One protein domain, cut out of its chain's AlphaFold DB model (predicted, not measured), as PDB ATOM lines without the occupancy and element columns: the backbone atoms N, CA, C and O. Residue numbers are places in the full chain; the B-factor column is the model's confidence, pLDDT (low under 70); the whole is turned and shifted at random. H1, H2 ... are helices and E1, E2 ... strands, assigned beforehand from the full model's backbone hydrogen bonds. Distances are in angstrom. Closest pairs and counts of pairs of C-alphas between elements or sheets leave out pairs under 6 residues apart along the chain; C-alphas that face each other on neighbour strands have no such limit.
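Overview. This is residues 169 to 183 and 641 to 747 of the 842 residues of an uncharacterized protein of Mesoplasma florum (UniProt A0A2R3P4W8). Short helices make a small core, with H4 in its middle and H2, H3 and H5 packed round it; a two-stranded antiparallel ribbon, E1 and E2, lies at one side, next to H5 through E2. H1 and H6 lie at the outskirts, and long loops join many of the parts. The printed part has 122 residues, in the order H1 H2 E1 H3 H4 E2 H5 H6, mostly helix, with under half of the residues in named elements. It is compact, with a radius of gyration of the C-alphas of 14.9 A and spans of 47 by 36 by 26 A.

Along the chain. Find C-alpha 172 at (52.904, -19.093, 15.670); from there H1 runs 10.3 A to residue 179. Past the cut come H2, residues 644 to 647, E1, 648 to 652 and 13.5 A long, and H3, 663 to 666. H4 takes residues 677 to 685, 12.4 A, E2 residues 698 to 702, 14.1 A, and H5 residues 718 to 723. H6, residues 737 to 745, runs 12.5 A to C-alpha 745 at (61.252, 2.806, 27.808).

Arrangement. Start at H4, the hub. It touches H3, closest at C-alphas 666 and 683, 5.3 A; H2, at 644 and 677, 5.6 A; and H5, at 681 and 719, 5.4 A. H4 and H5 run opposite ways at 36 degrees, only just a steep tilt. In E1 and E2, look for N 649 and O 701, 2.8 A apart. H1 is close to H4 but not clearly touching, 5.7 A between C-alphas 172 and 679. H6 is likewise close to H5, 5.6 A between C-alphas 723 and 737. Every O i to N i+4 pair is within hydrogen-bond range in H1, H4, H5 and H6; H2 and H3 are too short for one.

Size, cuts and confidence. C-alphas 692 and 747 are farthest apart, 49.0 A. Residues 184 to 640 are not printed, with 9.3 A between C-alphas 183 and 641. The links H4 to E2, E2 to H5 and H5 to H6 are long. Mean pLDDT of the printed part is 73.8; 40 residues are under 70, among them 174 to 183 and 685 to 697.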
ATOM      1  N   ASP A 169      52.445 -18.702  10.088       71.56
ATOM      2  CA  ASP A 169      52.624 -20.158  10.248       71.56
ATOM      3  C   ASP A 169      54.063 -20.570  10.625       71.56
ATOM      4  O   ASP A 169      54.278 -21.607  11.255       71.56
ATOM      5  N   LYS A 170      55.064 -19.746  10.276       69.44
ATOM      6  CA  LYS A 170      56.482 -19.986  10.584       69.44
ATOM      7  C   LYS A 170      56.868 -19.706  12.033       69.44
ATOM      8  O   LYS A 170      57.875 -20.248  12.482       69.44
ATOM      9  N   PHE A 171      56.101 -18.892  12.760       67.50
ATOM     10  CA  PHE A 171      56.419 -18.521  14.141       67.50
ATOM     11  C   PHE A 171      55.323 -18.861  15.155       67.50
ATOM     12  O   PHE A 171      55.665 -19.159  16.296       67.50
ATOM     13  N   ASP A 172      54.048 -18.908  14.763       74.94
ATOM     14  CA  ASP A 172      52.904 -19.093  15.670       74.94
ATOM     15  C   ASP A 172      53.043 -20.353  16.548       74.94
ATOM     16  O   ASP A 172      53.071 -20.280  17.777       74.94
ATOM     17  N   SER A 173      53.317 -21.507  15.929       71.44
ATOM     18  CA  SER A 173      53.548 -22.765  16.658       71.44
ATOM     19  C   SER A 173      54.791 -22.754  17.566       71.44
ATOM     20  O   SER A 173      54.883 -23.573  18.481       71.44
ATOM     21  N   SER A 174      55.742 -21.837  17.351       68.94
ATOM     22  CA  SER A 174      56.899 -21.628  18.237       68.94
ATOM     23  C   SER A 174      56.580 -20.673  19.389       68.94
ATOM     24  O   SER A 174      57.070 -20.899  20.495       68.94
ATOM     25  N   ILE A 175      55.734 -19.659  19.160       66.62
ATOM     26  CA  ILE A 175      55.207 -18.779  20.211       66.62
ATOM     27  C   ILE A 175      54.346 -19.598  21.173       66.62
ATOM     28  O   ILE A 175      54.606 -19.568  22.370       66.62
ATOM     29  N   LEU A 176      53.417 -20.418  20.675       69.75
ATOM     30  CA  LEU A 176      52.562 -21.275  21.512       69.75
ATOM     31  C   LEU A 176      53.383 -22.290  22.333       69.75
ATOM     32  O   LEU A 176      53.247 -22.364  23.551       69.75
ATOM     33  N   LYS A 177      54.352 -22.984  21.711       69.19
ATOM     34  CA  LYS A 177      55.285 -23.902  22.409       69.19
ATOM     35  C   LYS A 177      56.251 -23.211  23.381       69.19
ATOM     36  O   LYS A 177      56.975 -23.903  24.110       69.19
ATOM     37  N   PHE A 178      56.325 -21.882  23.360       62.38
ATOM     38  CA  PHE A 178      57.011 -21.076  24.364       62.38
ATOM     39  C   PHE A 178      56.029 -20.639  25.458       62.38
ATOM     40  O   PHE A 178      56.312 -20.898  26.626       62.38
ATOM     41  N   ALA A 179      54.860 -20.108  25.084       62.19
ATOM     42  CA  ALA A 179      53.753 -19.730  25.962       62.19
ATOM     43  C   ALA A 179      53.378 -20.856  26.937       62.19
ATOM     44  O   ALA A 179      53.357 -20.636  28.142       62.19
ATOM     45  N   ASP A 180      53.204 -22.086  26.442       63.44
ATOM     46  CA  ASP A 180      52.863 -23.258  27.262       63.44
ATOM     47  C   ASP A 180      53.946 -23.590  28.314       63.44
ATOM     48  O   ASP A 180      53.647 -24.127  29.378       63.44
ATOM     49  N   LYS A 181      55.215 -23.235  28.058       56.72
ATOM     50  CA  LYS A 181      56.345 -23.426  28.997       56.72
ATOM     51  C   LYS A 181      56.523 -22.274  29.977       56.72
ATOM     52  O   LYS A 181      57.251 -22.421  30.958       56.72
ATOM     53  N   ILE A 182      55.914 -21.128  29.692       53.91
ATOM     54  CA  ILE A 182      55.918 -19.949  30.551       53.91
ATOM     55  C   ILE A 182      54.491 -19.531  30.909       53.91
ATOM     56  O   ILE A 182      54.256 -18.357  31.134       53.91
ATOM     57  N   SER A 183      53.541 -20.469  30.996       59.50
ATOM     58  CA  SER A 183      52.112 -20.179  31.215       59.50
ATOM     59  C   SER A 183      51.863 -19.292  32.439       59.50
ATOM     60  O   SER A 183      51.005 -18.413  32.408       59.50
ATOM     61  N   SER A 641      50.118 -14.276  24.568       71.38
ATOM     62  CA  SER A 641      48.675 -14.439  24.706       71.38
ATOM     63  C   SER A 641      48.028 -14.977  23.424       71.38
ATOM     64  O   SER A 641      48.638 -15.047  22.351       71.38
ATOM     65  N   SER A 642      46.800 -15.458  23.583       77.44
ATOM     66  CA  SER A 642      45.995 -16.169  22.585       77.44
ATOM     67  C   SER A 642      44.533 -15.768  22.792       77.44
ATOM     68  O   SER A 642      43.649 -16.609  22.968       77.44
ATOM     69  N   ASP A 643      44.333 -14.464  22.950       79.94
ATOM     70  CA  ASP A 643      43.195 -13.862  23.630       79.94
ATOM     71  C   ASP A 643      42.429 -12.954  22.654       79.94
ATOM     72  O   ASP A 643      41.205 -12.883  22.718       79.94
ATOM     73  N   ILE A 644      43.111 -12.363  21.665       86.25
ATOM     74  CA  ILE A 644      42.528 -11.513  20.615       86.25
ATOM     75  C   ILE A 644      41.422 -12.234  19.826       86.25
ATOM     76  O   ILE A 644      40.394 -11.629  19.525       86.25
ATOM     77  N   SER A 645      41.577 -13.531  19.533       83.81
ATOM     78  CA  SER A 645      40.539 -14.344  18.870       83.81
ATOM     79  C   SER A 645      39.292 -14.572  19.737       83.81
ATOM     80  O   SER A 645      38.219 -14.903  19.225       83.81
ATOM     81  N   ASN A 646      39.424 -14.399  21.053       83.50
ATOM     82  CA  ASN A 646      38.361 -14.600  22.032       83.50
ATOM     83  C   ASN A 646      37.681 -13.267  22.382       83.50
ATOM     84  O   ASN A 646      36.455 -13.227  22.436       83.50
ATOM     85  N   GLU A 647      38.460 -12.193  22.539       87.00
ATOM     86  CA  GLU A 647      38.024 -10.833  22.892       87.00
ATOM     87  C   GLU A 647      37.354 -10.067  21.726       87.00
ATOM     88  O   GLU A 647      36.480  -9.228  21.974       87.00
ATOM     89  N   TYR A 648      37.719 -10.355  20.465       89.44
ATOM     90  CA  TYR A 648      37.256  -9.614  19.279       89.44
ATOM     91  C   TYR A 648      36.566 -10.496  18.232       89.44
ATOM     92  O   TYR A 648      36.981 -11.626  17.969       89.44
ATOM     93  N   ASP A 649      35.535  -9.941  17.602       90.00
ATOM     94  CA  ASP A 649      34.974 -10.413  16.339       90.00
ATOM     95  C   ASP A 649      35.735  -9.789  15.164       90.00
ATOM     96  O   ASP A 649      36.191  -8.643  15.241       90.00
ATOM     97  N   PHE A 650      35.837 -10.531  14.062       89.06
ATOM     98  CA  PHE A 650      36.549 -10.133  12.847       89.06
ATOM     99  C   PHE A 650      35.579 -10.043  11.676       89.06
ATOM    100  O   PHE A 650      34.652 -10.839  11.590       89.06
ATOM    101  N   PHE A 651      35.816  -9.115  10.751       85.31
ATOM    102  CA  PHE A 651      34.950  -8.866   9.594       85.31
ATOM    103  C   PHE A 651      35.788  -8.682   8.327       85.31
ATOM    104  O   PHE A 651      36.887  -8.130   8.397       85.31
ATOM    105  N   ILE A 652      35.261  -9.047   7.156       78.94
ATOM    106  CA  ILE A 652      35.759  -8.548   5.862       78.94
ATOM    107  C   ILE A 652      34.856  -7.394   5.422       78.94
ATOM    108  O   ILE A 652      33.633  -7.503   5.451       78.94
ATOM    109  N   LYS A 653      35.442  -6.280   4.978       71.62
ATOM    110  CA  LYS A 653      34.676  -5.112   4.533       71.62
ATOM    111  C   LYS A 653      33.796  -5.470   3.331       71.62
ATOM    112  O   LYS A 653      34.317  -5.851   2.284       71.62
ATOM    113  N   GLY A 654      32.484  -5.296   3.485       67.56
ATOM    114  CA  GLY A 654      31.471  -5.738   2.518       67.56
ATOM    115  C   GLY A 654      30.745  -7.031   2.910       67.56
ATOM    116  O   GLY A 654      29.871  -7.467   2.170       67.56
ATOM    117  N   GLN A 655      31.078  -7.624   4.060       74.75
ATOM    118  CA  GLN A 655      30.258  -8.611   4.765       74.75
ATOM    119  C   GLN A 655      29.680  -7.960   6.032       74.75
ATOM    120  O   GLN A 655      30.365  -7.179   6.696       74.75
ATOM    121  N   GLU A 656      28.418  -8.252   6.341       69.94
ATOM    122  CA  GLU A 656      27.731  -7.704   7.522       69.94
ATOM    123  C   GLU A 656      28.020  -8.539   8.779       69.94
ATOM    124  O   GLU A 656      28.339  -7.977   9.831       69.94
ATOM    125  N   GLU A 657      27.985  -9.867   8.627       81.44
ATOM    126  CA  GLU A 657      28.276 -10.870   9.660       81.44
ATOM    127  C   GLU A 657      29.781 -11.001   9.975       81.44
ATOM    128  O   GLU A 657      30.624 -10.740   9.104       81.44
ATOM    129  N   PRO A 658      30.148 -11.429  11.200       86.25
ATOM    130  CA  PRO A 658      31.528 -11.737  11.557       86.25
ATOM    131  C   PRO A 658      32.017 -13.046  10.913       86.25
ATOM    132  O   PRO A 658      31.236 -13.921  10.536       86.25
ATOM    133  N   LEU A 659      33.339 -13.193  10.813       85.88
ATOM    134  CA  LEU A 659      33.988 -14.362  10.221       85.88
ATOM    135  C   LEU A 659      33.758 -15.628  11.048       85.88
ATOM    136  O   LEU A 659      33.869 -15.625  12.274       85.88
ATOM    137  N   SER A 660      33.504 -16.730  10.344       82.38
ATOM    138  CA  SER A 660      33.160 -18.025  10.939       82.38
ATOM    139  C   SER A 660      34.340 -18.696  11.645       82.38
ATOM    140  O   SER A 660      34.153 -19.516  12.544       82.38
ATOM    141  N   SER A 661      35.567 -18.360  11.238       85.00
ATOM    142  CA  SER A 661      36.793 -18.927  11.789       85.00
ATOM    143  C   SER A 661      37.955 -17.937  11.739       85.00
ATOM    144  O   SER A 661      38.176 -17.257  10.736       85.00
ATOM    145  N   ILE A 662      38.795 -17.937  12.781       85.81
ATOM    146  CA  ILE A 662      40.064 -17.191  12.788       85.81
ATOM    147  C   ILE A 662      41.017 -17.659  11.667       85.81
ATOM    148  O   ILE A 662      41.866 -16.893  11.214       85.81
ATOM    149  N   ASN A 663      40.826 -18.871  11.133       86.00
ATOM    150  CA  ASN A 663      41.572 -19.398   9.984       86.00
ATOM    151  C   ASN A 663      41.421 -18.496   8.741       86.00
ATOM    152  O   ASN A 663      42.353 -18.386   7.942       86.00
ATOM    153  N   GLU A 664      40.283 -17.804   8.604       79.81
ATOM    154  CA  GLU A 664      40.022 -16.825   7.542       79.81
ATOM    155  C   GLU A 664      40.867 -15.547   7.696       79.81
ATOM    156  O   GLU A 664      41.202 -14.910   6.701       79.81
ATOM    157  N   VAL A 665      41.257 -15.190   8.926       82.88
ATOM    158  CA  VAL A 665      42.169 -14.070   9.233       82.88
ATOM    159  C   VAL A 665      43.633 -14.484   9.063       82.88
ATOM    160  O   VAL A 665      44.455 -13.692   8.604       82.88
ATOM    161  N   LEU A 666      43.965 -15.725   9.424       79.88
ATOM    162  CA  LEU A 666      45.330 -16.258   9.422       79.88
ATOM    163  C   LEU A 666      45.814 -16.716   8.035       79.88
ATOM    164  O   LEU A 666      47.000 -16.611   7.715       79.88
ATOM    165  N   GLY A 667      44.919 -17.258   7.205       76.94
ATOM    166  CA  GLY A 667      45.280 -17.897   5.933       76.94
ATOM    167  C   GLY A 667      46.008 -19.244   6.092       76.94
ATOM    168  O   GLY A 667      46.722 -19.671   5.179       76.94
ATOM    169  N   TYR A 668      45.867 -19.885   7.256       80.56
ATOM    170  CA  TYR A 668      46.278 -21.259   7.564       80.56
ATOM    171  C   TYR A 668      45.432 -21.803   8.728       80.56
ATOM    172  O   TYR A 668      44.884 -21.027   9.508       80.56
ATOM    173  N   THR A 669      45.349 -23.129   8.857       84.31
ATOM    174  CA  THR A 669      44.790 -23.791  10.047       84.31
ATOM    175  C   THR A 669      45.868 -23.863  11.138       84.31
ATOM    176  O   THR A 669      46.957 -24.374  10.844       84.31
ATOM    177  N   PRO A 670      45.627 -23.368  12.365       79.44
ATOM    178  CA  PRO A 670      46.585 -23.458  13.462       79.44
ATOM    179  C   PRO A 670      46.869 -24.894  13.915       79.44
ATOM    180  O   PRO A 670      46.216 -25.849  13.504       79.44
ATOM    181  N   THR A 671      47.862 -25.049  14.792       72.25
ATOM    182  CA  THR A 671      48.088 -26.315  15.510       72.25
ATOM    183  C   THR A 671      47.261 -26.304  16.796       72.25
ATOM    184  O   THR A 671      47.238 -25.292  17.492       72.25
ATOM    185  N   ASP A 672      46.593 -27.414  17.109       70.94
ATOM    186  CA  ASP A 672      45.719 -27.563  18.286       70.94
ATOM    187  C   ASP A 672      44.573 -26.523  18.356       70.94
ATOM    188  O   ASP A 672      44.148 -26.156  19.447       70.94
ATOM    189  N   ASP A 673      44.129 -25.994  17.205       73.75
ATOM    190  CA  ASP A 673      43.133 -24.911  17.052       73.75
ATOM    191  C   ASP A 673      43.435 -23.605  17.830       73.75
ATOM    192  O   ASP A 673      42.592 -22.714  17.935       73.75
ATOM    193  N   ARG A 674      44.671 -23.440  18.327       79.62
ATOM    194  CA  ARG A 674      45.146 -22.240  19.041       79.62
ATOM    195  C   ARG A 674      46.048 -21.389  18.153       79.62
ATOM    196  O   ARG A 674      46.903 -21.917  17.452       79.62
ATOM    197  N   THR A 675      45.932 -20.066  18.256       83.50
ATOM    198  CA  THR A 675      46.836 -19.096  17.617       83.50
ATOM    199  C   THR A 675      47.266 -18.023  18.619       83.50
ATOM    200  O   THR A 675      46.593 -17.807  19.628       83.50
ATOM    201  N   SER A 676      48.403 -17.378  18.374       81.50
ATOM    202  CA  SER A 676      48.921 -16.281  19.195       81.50
ATOM    203  C   SER A 676      48.463 -14.906  18.703       81.50
ATOM    204  O   SER A 676      48.299 -14.665  17.506       81.50
ATOM    205  N   ASP A 677      48.331 -13.961  19.632       82.56
ATOM    206  CA  ASP A 677      47.908 -12.582  19.354       82.56
ATOM    207  C   ASP A 677      48.788 -11.904  18.290       82.56
ATOM    208  O   ASP A 677      48.294 -11.255  17.364       82.56
ATOM    209  N   LEU A 678      50.104 -12.140  18.351       79.06
ATOM    210  CA  LEU A 678      51.058 -11.643  17.361       79.06
ATOM    211  C   LEU A 678      50.858 -12.275  15.969       79.06
ATOM    212  O   LEU A 678      51.067 -11.597  14.964       79.06
ATOM    213  N   ALA A 679      50.433 -13.540  15.884       80.06
ATOM    214  CA  ALA A 679      50.131 -14.204  14.616       80.06
ATOM    215  C   ALA A 679      48.850 -13.659  13.965       80.06
ATOM    216  O   ALA A 679      48.843 -13.424  12.751       80.06
ATOM    217  N   VAL A 680      47.814 -13.369  14.759       84.31
ATOM    218  CA  VAL A 680      46.591 -12.698  14.285       84.31
ATOM    219  C   VAL A 680      46.923 -11.297  13.765       84.31
ATOM    220  O   VAL A 680      46.645 -10.995  12.603       84.31
ATOM    221  N   ILE A 681      47.601 -10.472  14.571       80.38
ATOM    222  CA  ILE A 681      48.014  -9.107  14.192       80.38
ATOM    223  C   ILE A 681      48.860  -9.122  12.911       80.38
ATOM    224  O   ILE A 681      48.576  -8.370  11.976       80.38
ATOM    225  N   TRP A 682      49.865  -9.997  12.821       76.81
ATOM    226  CA  TRP A 682      50.736 -10.094  11.643       76.81
ATOM    227  C   TRP A 682      49.980 -10.520  10.379       76.81
ATOM    228  O   TRP A 682      50.279 -10.038   9.284       76.81
ATOM    229  N   SER A 683      48.981 -11.392  10.516       77.50
ATOM    230  CA  SER A 683      48.145 -11.826   9.392       77.50
ATOM    231  C   SER A 683      47.188 -10.713   8.943       77.50
ATOM    232  O   SER A 683      47.063 -10.459   7.746       77.50
ATOM    233  N   MET A 684      46.635  -9.931   9.878       75.12
ATOM    234  CA  MET A 684      45.854  -8.724   9.563       75.12
ATOM    235  C   MET A 684      46.676  -7.614   8.892       75.12
ATOM    236  O   MET A 684      46.175  -6.936   7.994       75.12
ATOM    237  N   MET A 685      47.943  -7.432   9.282       68.06
ATOM    238  CA  MET A 685      48.885  -6.533   8.591       68.06
ATOM    239  C   MET A 685      49.153  -6.967   7.144       68.06
ATOM    240  O   MET A 685      49.588  -6.158   6.322       68.06
ATOM    241  N   LYS A 686      48.919  -8.245   6.839       60.41
ATOM    242  CA  LYS A 686      49.276  -8.914   5.593       60.41
ATOM    243  C   LYS A 686      48.033  -9.278   4.778       60.41
ATOM    244  O   LYS A 686      47.864 -10.432   4.398       60.41
ATOM    245  N   PHE A 687      47.193  -8.266   4.530       56.00
ATOM    246  CA  PHE A 687      45.978  -8.272   3.700       56.00
ATOM    247  C   PHE A 687      45.591  -9.649   3.134       56.00
ATOM    248  O   PHE A 687      46.048 -10.036   2.052       56.00
ATOM    249  N   VAL A 688      44.746 -10.377   3.873       53.19
ATOM    250  CA  VAL A 688      44.215 -11.683   3.458       53.19
ATOM    251  C   VAL A 688      43.667 -11.575   2.042       53.19
ATOM    252  O   VAL A 688      42.960 -10.623   1.720       53.19
ATOM    253  N   LYS A 689      43.993 -12.536   1.178       54.84
ATOM    254  CA  LYS A 689      43.517 -12.505  -0.204       54.84
ATOM    255  C   LYS A 689      42.144 -13.161  -0.349       54.84
ATOM    256  O   LYS A 689      41.809 -14.092   0.384       54.84
ATOM    257  N   ASP A 690      41.333 -12.639  -1.260       52.16
ATOM    258  CA  ASP A 690      40.203 -13.383  -1.811       52.16
ATOM    259  C   ASP A 690      40.692 -14.430  -2.823       52.16
ATOM    260  O   ASP A 690      41.874 -14.476  -3.182       52.16
ATOM    261  N   ASP A 691      39.774 -15.264  -3.297       49.62
ATOM    262  CA  ASP A 691      40.072 -16.349  -4.240       49.62
ATOM    263  C   ASP A 691      40.490 -15.824  -5.632       49.62
ATOM    264  O   ASP A 691      41.074 -16.550  -6.434       49.62
ATOM    265  N   ASN A 692      40.275 -14.525  -5.888       42.38
ATOM    266  CA  ASN A 692      40.741 -13.788  -7.065       42.38
ATOM    267  C   ASN A 692      42.126 -13.133  -6.855       42.38
ATOM    268  O   ASN A 692      42.634 -12.445  -7.744       42.38
ATOM    269  N   GLY A 693      42.741 -13.296  -5.679       48.81
ATOM    270  CA  GLY A 693      44.039 -12.724  -5.317       48.81
ATOM    271  C   GLY A 693      44.022 -11.247  -4.888       48.81
ATOM    272  O   GLY A 693      45.099 -10.679  -4.665       48.81
ATOM    273  N   LYS A 694      42.853 -10.611  -4.752       51.31
ATOM    274  CA  LYS A 694      42.675  -9.228  -4.269       51.31
ATOM    275  C   LYS A 694      42.773  -9.144  -2.748       51.31
ATOM    276  O   LYS A 694      42.495 -10.102  -2.041       51.31
ATOM    277  N   ASN A 695      43.157  -7.979  -2.241       56.00
ATOM    278  CA  ASN A 695      43.340  -7.725  -0.811       56.00
ATOM    279  C   ASN A 695      41.983  -7.493  -0.110       56.00
ATOM    280  O   ASN A 695      41.310  -6.503  -0.390       56.00
ATOM    281  N   LYS A 696      41.602  -8.359   0.837       64.38
ATOM    282  CA  LYS A 696      40.471  -8.136   1.753       64.38
ATOM    283  C   LYS A 696      40.861  -7.085   2.798       64.38
ATOM    284  O   LYS A 696      41.937  -7.150   3.393       64.38
ATOM    285  N   VAL A 697      39.971  -6.125   3.053       69.12
ATOM    286  CA  VAL A 697      40.110  -5.182   4.172       69.12
ATOM    287  C   VAL A 697      39.448  -5.805   5.393       69.12
ATOM    288  O   VAL A 697      38.224  -5.879   5.447       69.12
ATOM    289  N   LEU A 698      40.249  -6.262   6.354       75.44
ATOM    290  CA  LEU A 698      39.736  -6.786   7.619       75.44
ATOM    291  C   LEU A 698      39.331  -5.657   8.576       75.44
ATOM    292  O   LEU A 698      39.934  -4.584   8.563       75.44
ATOM    293  N   GLY A 699      38.336  -5.911   9.419       83.00
ATOM    294  CA  GLY A 699      37.927  -5.066  10.541       83.00
ATOM    295  C   GLY A 699      37.745  -5.882  11.815       83.00
ATOM    296  O   GLY A 699      37.723  -7.113  11.761       83.00
ATOM    297  N   ILE A 700      37.638  -5.189  12.948       88.50
ATOM    298  CA  ILE A 700      37.440  -5.783  14.277       88.50
ATOM    299  C   ILE A 700      36.389  -5.031  15.085       88.50
ATOM    300  O   ILE A 700      36.147  -3.843  14.859       88.50
ATOM    301  N   ARG A 701      35.839  -5.721  16.083       87.81
ATOM    302  CA  ARG A 701      34.947  -5.170  17.106       87.81
ATOM    303  C   ARG A 701      35.063  -6.013  18.386       87.81
ATOM    304  O   ARG A 701      35.202  -7.227  18.257       87.81
ATOM    305  N   PRO A 702      35.004  -5.449  19.603       86.31
ATOM    306  CA  PRO A 702      34.854  -6.254  20.818       86.31
ATOM    307  C   PRO A 702      33.564  -7.090  20.769       86.31
ATOM    308  O   PRO A 702      32.536  -6.598  20.298       86.31
ATOM    309  N   LYS A 703      33.574  -8.325  21.290       82.94
ATOM    310  CA  LYS A 703      32.379  -9.205  21.227       82.94
ATOM    311  C   LYS A 703      31.192  -8.731  22.072       82.94
ATOM    312  O   LYS A 703      30.058  -9.113  21.816       82.94
ATOM    313  N   ASN A 704      31.453  -7.872  23.057       71.75
ATOM    314  CA  ASN A 704      30.463  -7.368  24.013       71.75
ATOM    315  C   ASN A 704      29.901  -5.975  23.641       71.75
ATOM    316  O   ASN A 704      29.473  -5.244  24.533       71.75
ATOM    317  N   SER A 705      29.961  -5.562  22.367       71.94
ATOM    318  CA  SER A 705      29.454  -4.255  21.908       71.94
ATOM    319  C   SER A 705      28.052  -4.342  21.280       71.94
ATOM    320  O   SER A 705      27.501  -5.429  21.107       71.94
ATOM    321  N   ASN A 706      27.455  -3.200  20.924       66.19
ATOM    322  CA  ASN A 706      26.060  -3.102  20.473       66.19
ATOM    323  C   ASN A 706      25.831  -3.496  18.997       66.19
ATOM    324  O   ASN A 706      24.748  -3.258  18.465       66.19
ATOM    325  N   ASN A 707      26.827  -4.091  18.330       67.25
ATOM    326  CA  ASN A 707      26.776  -4.490  16.916       67.25
ATOM    327  C   ASN A 707      26.465  -3.324  15.948       67.25
ATOM    328  O   ASN A 707      25.802  -3.519  14.930       67.25
ATOM    329  N   THR A 708      26.943  -2.107  16.234       67.69
ATOM    330  CA  THR A 708      26.805  -0.979  15.294       67.69
ATOM    331  C   THR A 708      27.979  -0.926  14.309       67.69
ATOM    332  O   THR A 708      29.075  -1.415  14.586       67.69
ATOM    333  N   GLU A 709      27.771  -0.327  13.134       65.56
ATOM    334  CA  GLU A 709      28.851  -0.122  12.152       65.56
ATOM    335  C   GLU A 709      29.864   0.940  12.624       65.56
ATOM    336  O   GLU A 709      31.037   0.885  12.265       65.56
ATOM    337  N   GLU A 710      29.434   1.866  13.486       66.94
ATOM    338  CA  GLU A 710      30.275   2.907  14.095       66.94
ATOM    339  C   GLU A 710      31.289   2.332  15.105       66.94
ATOM    340  O   GLU A 710      32.373   2.885  15.276       66.94
ATOM    341  N   GLU A 711      30.982   1.182  15.721       72.38
ATOM    342  CA  GLU A 711      31.884   0.437  16.613       72.38
ATOM    343  C   GLU A 711      32.944  -0.404  15.858       72.38
ATOM    344  O   GLU A 711      33.867  -0.931  16.488       72.38
ATOM    345  N   LYS A 712      32.848  -0.566  14.525       79.75
ATOM    346  CA  LYS A 712      33.774  -1.416  13.748       79.75
ATOM    347  C   LYS A 712      35.049  -0.664  13.356       79.75
ATOM    348  O   LYS A 712      35.055   0.232  12.509       79.75
ATOM    349  N   ILE A 713      36.186  -1.091  13.907       79.19
ATOM    350  CA  ILE A 713      37.499  -0.530  13.571       79.19
ATOM    351  C   ILE A 713      38.036  -1.237  12.321       79.19
ATOM    352  O   ILE A 713      38.321  -2.433  12.345       79.19
ATOM    353  N   TRP A 714      38.212  -0.498  11.222       75.50
ATOM    354  CA  TRP A 714      38.553  -1.060   9.908       75.50
ATOM    355  C   TRP A 714      40.029  -0.900   9.490       75.50
ATOM    356  O   TRP A 714      40.688   0.118   9.725       75.50
ATOM    357  N   GLY A 715      40.540  -1.896   8.762       70.31
ATOM    358  CA  GLY A 715      41.783  -1.849   7.994       70.31
ATOM    359  C   GLY A 715      43.030  -1.594   8.837       70.31
ATOM    360  O   GLY A 715      43.313  -2.305   9.796       70.31
ATOM    361  N   HIS A 716      43.805  -0.568   8.471       64.06
ATOM    362  CA  HIS A 716      45.057  -0.261   9.166       64.06
ATOM    363  C   HIS A 716      44.863   0.298  10.583       64.06
ATOM    364  O   HIS A 716      45.823   0.305  11.349       64.06
ATOM    365  N   LYS A 717      43.654   0.765  10.944       70.94
ATOM    366  CA  LYS A 717      43.344   1.119  12.336       70.94
ATOM    367  C   LYS A 717      43.193  -0.140  13.201       70.94
ATOM    368  O   LYS A 717      43.671  -0.144  14.328       70.94
ATOM    369  N   ALA A 718      42.611  -1.212  12.656       77.88
ATOM    370  CA  ALA A 718      42.236  -2.425  13.388       77.88
ATOM    371  C   ALA A 718      43.429  -3.115  14.072       77.88
ATOM    372  O   ALA A 718      43.519  -3.162  15.295       77.88
ATOM    373  N   TRP A 719      44.404  -3.596  13.297       76.25
ATOM    374  CA  TRP A 719      45.556  -4.318  13.859       76.25
ATOM    375  C   TRP A 719      46.500  -3.413  14.669       76.25
ATOM    376  O   TRP A 719      47.226  -3.902  15.531       76.25
ATOM    377  N   LYS A 720      46.474  -2.091  14.445       77.81
ATOM    378  CA  LYS A 720      47.201  -1.127  15.287       77.81
ATOM    379  C   LYS A 720      46.525  -0.918  16.638       77.81
ATOM    380  O   LYS A 720      47.231  -0.849  17.637       77.81
ATOM    381  N   TYR A 721      45.195  -0.874  16.678       82.25
ATOM    382  CA  TYR A 721      44.433  -0.851  17.925       82.25
ATOM    383  C   TYR A 721      44.704  -2.114  18.761       82.25
ATOM    384  O   TYR A 721      44.958  -2.004  19.957       82.25
ATOM    385  N   LEU A 722      44.790  -3.288  18.114       83.62
ATOM    386  CA  LEU A 722      45.205  -4.550  18.749       83.62
ATOM    387  C   LEU A 722      46.659  -4.546  19.258       83.62
ATOM    388  O   LEU A 722      46.930  -5.074  20.330       83.62
ATOM    389  N   LEU A 723      47.600  -3.916  18.540       79.62
ATOM    390  CA  LEU A 723      48.950  -3.660  19.073       79.62
ATOM    391  C   LEU A 723      48.937  -2.708  20.281       79.62
ATOM    392  O   LEU A 723      49.886  -2.714  21.067       79.62
ATOM    393  N   GLY A 724      47.890  -1.892  20.411       83.44
ATOM    394  CA  GLY A 724      47.681  -0.960  21.512       83.44
ATOM    395  C   GLY A 724      47.600   0.514  21.134       83.44
ATOM    396  O   GLY A 724      47.582   1.345  22.028       83.44
ATOM    397  N   LEU A 725      47.606   0.883  19.854       78.81
ATOM    398  CA  LEU A 725      47.622   2.285  19.429       78.81
ATOM    399  C   LEU A 725      46.208   2.888  19.470       78.81
ATOM    400  O   LEU A 725      45.393   2.613  18.586       78.81
ATOM    401  N   ASN A 726      45.942   3.756  20.448       78.81
ATOM    402  CA  ASN A 726      44.736   4.576  20.469       78.81
ATOM    403  C   ASN A 726      44.965   5.831  19.613       78.81
ATOM    404  O   ASN A 726      45.863   6.637  19.872       78.81
ATOM    405  N   TYR A 727      44.164   5.966  18.557       67.00
ATOM    406  CA  TYR A 727      44.273   7.053  17.587       67.00
ATOM    407  C   TYR A 727      43.675   8.372  18.067       67.00
ATOM    408  O   TYR A 727      44.164   9.431  17.671       67.00
ATOM    409  N   ASP A 728      42.621   8.297  18.871       69.62
ATOM    410  CA  ASP A 728      41.728   9.421  19.129       69.62
ATOM    411  C   ASP A 728      42.156  10.146  20.419       69.62
ATOM    412  O   ASP A 728      42.298  11.368  20.415       69.62
ATOM    413  N   ASP A 729      42.558   9.394  21.454       72.12
ATOM    414  CA  ASP A 729      43.210   9.925  22.665       72.12
ATOM    415  C   ASP A 729      44.725  10.170  22.493       72.12
ATOM    416  O   ASP A 729      45.387  10.646  23.415       72.12
ATOM    417  N   LYS A 730      45.302   9.802  21.335       78.06
ATOM    418  CA  LYS A 730      46.760   9.752  21.079       78.06
ATOM    419  C   LYS A 730      47.534   9.076  22.225       78.06
ATOM    420  O   LYS A 730      48.469   9.650  22.785       78.06
ATOM    421  N   SER A 731      47.155   7.847  22.561       82.56
ATOM    422  CA  SER A 731      47.674   7.118  23.725       82.56
ATOM    423  C   SER A 731      47.940   5.637  23.416       82.56
ATOM    424  O   SER A 731      47.833   5.194  22.267       82.56
ATOM    425  N   TYR A 732      48.311   4.864  24.442       83.00
ATOM    426  CA  TYR A 732      48.431   3.410  24.352       83.00
ATOM    427  C   TYR A 732      47.364   2.727  25.213       83.00
ATOM    428  O   TYR A 732      47.281   2.991  26.411       83.00
ATOM    429  N   ASN A 733      46.576   1.835  24.607       82.31
ATOM    430  CA  ASN A 733      45.593   0.996  25.298       82.31
ATOM    431  C   ASN A 733      46.291   0.210  26.416       82.31
ATOM    432  O   ASN A 733      47.326  -0.412  26.161       82.31
ATOM    433  N   GLN A 734      45.737   0.222  27.631       79.62
ATOM    434  CA  GLN A 734      46.343  -0.444  28.789       79.62
ATOM    435  C   GLN A 734      46.624  -1.929  28.501       79.62
ATOM    436  O   GLN A 734      45.886  -2.574  27.757       79.62
ATOM    437  N   ASP A 735      47.701  -2.458  29.085       76.94
ATOM    438  CA  ASP A 735      48.092  -3.878  29.058       76.94
ATOM    439  C   ASP A 735      48.414  -4.464  27.658       76.94
ATOM    440  O   ASP A 735      48.779  -5.635  27.513       76.94
ATOM    441  N   SER A 736      48.373  -3.625  26.619       77.56
ATOM    442  CA  SER A 736      48.777  -3.942  25.245       77.56
ATOM    443  C   SER A 736      50.298  -4.062  25.061       77.56
ATOM    444  O   SER A 736      51.095  -3.623  25.897       77.56
ATOM    445  N   ILE A 737      50.722  -4.596  23.908       76.75
ATOM    446  CA  ILE A 737      52.145  -4.697  23.539       76.75
ATOM    447  C   ILE A 737      52.799  -3.305  23.522       76.75
ATOM    448  O   ILE A 737      53.862  -3.121  24.114       76.75
ATOM    449  N   LEU A 738      52.172  -2.308  22.887       78.69
ATOM    450  CA  LEU A 738      52.723  -0.950  22.820       78.69
ATOM    451  C   LEU A 738      52.733  -0.244  24.182       78.69
ATOM    452  O   LEU A 738      53.695   0.466  24.470       78.69
ATOM    453  N   PHE A 739      51.733  -0.481  25.038       82.06
ATOM    454  CA  PHE A 739      51.731   0.023  26.416       82.06
ATOM    455  C   PHE A 739      52.915  -0.527  27.216       82.06
ATOM    456  O   PHE A 739      53.690   0.253  27.765       82.06
ATOM    457  N   TYR A 740      53.129  -1.847  27.219       67.44
ATOM    458  CA  TYR A 740      54.253  -2.433  27.951       67.44
ATOM    459  C   TYR A 740      55.622  -2.033  27.378       67.44
ATOM    460  O   TYR A 740      56.560  -1.819  28.147       67.44
ATOM    461  N   VAL A 741      55.757  -1.865  26.056       71.44
ATOM    462  CA  VAL A 741      56.995  -1.331  25.457       71.44
ATOM    463  C   VAL A 741      57.224   0.131  25.862       71.44
ATOM    464  O   VAL A 741      58.350   0.472  26.226       71.44
ATOM    465  N   ASN A 742      56.187   0.978  25.873       76.25
ATOM    466  CA  ASN A 742      56.281   2.352  26.379       76.25
ATOM    467  C   ASN A 742      56.738   2.377  27.844       76.25
ATOM    468  O   ASN A 742      57.759   2.980  28.170       76.25
ATOM    469  N   GLU A 743      56.036   1.639  28.703       70.50
ATOM    470  CA  GLU A 743      56.287   1.570  30.142       70.50
ATOM    471  C   GLU A 743      57.709   1.106  30.502       70.50
ATOM    472  O   GLU A 743      58.237   1.502  31.547       70.50
ATOM    473  N   LEU A 744      58.339   0.276  29.664       64.19
ATOM    474  CA  LEU A 744      59.742  -0.128  29.811       64.19
ATOM    475  C   LEU A 744      60.726   0.977  29.405       64.19
ATOM    476  O   LEU A 744      61.792   1.096  30.017       64.19
ATOM    477  N   LEU A 745      60.392   1.768  28.382       62.97
ATOM    478  CA  LEU A 745      61.252   2.806  27.808       62.97
ATOM    479  C   LEU A 745      61.301   4.075  28.670       62.97
ATOM    480  O   LEU A 745      62.396   4.602  28.860       62.97
ATOM    481  N   THR A 746      60.180   4.483  29.281       64.75
ATOM    482  CA  THR A 746      60.038   5.656  30.183       64.75
ATOM    483  C   THR A 746      60.965   5.639  31.415       64.75
ATOM    484  O   THR A 746      61.088   6.621  32.136       64.75
ATOM    485  N   ASN A 747      61.699   4.549  31.657       54.72
ATOM    486  CA  ASN A 747      62.815   4.532  32.609       54.72
ATOM    487  C   ASN A 747      64.034   5.372  32.143       54.72
ATOM    488  O   ASN A 747      64.952   5.611  32.926       54.72
TER     489      ASN A 747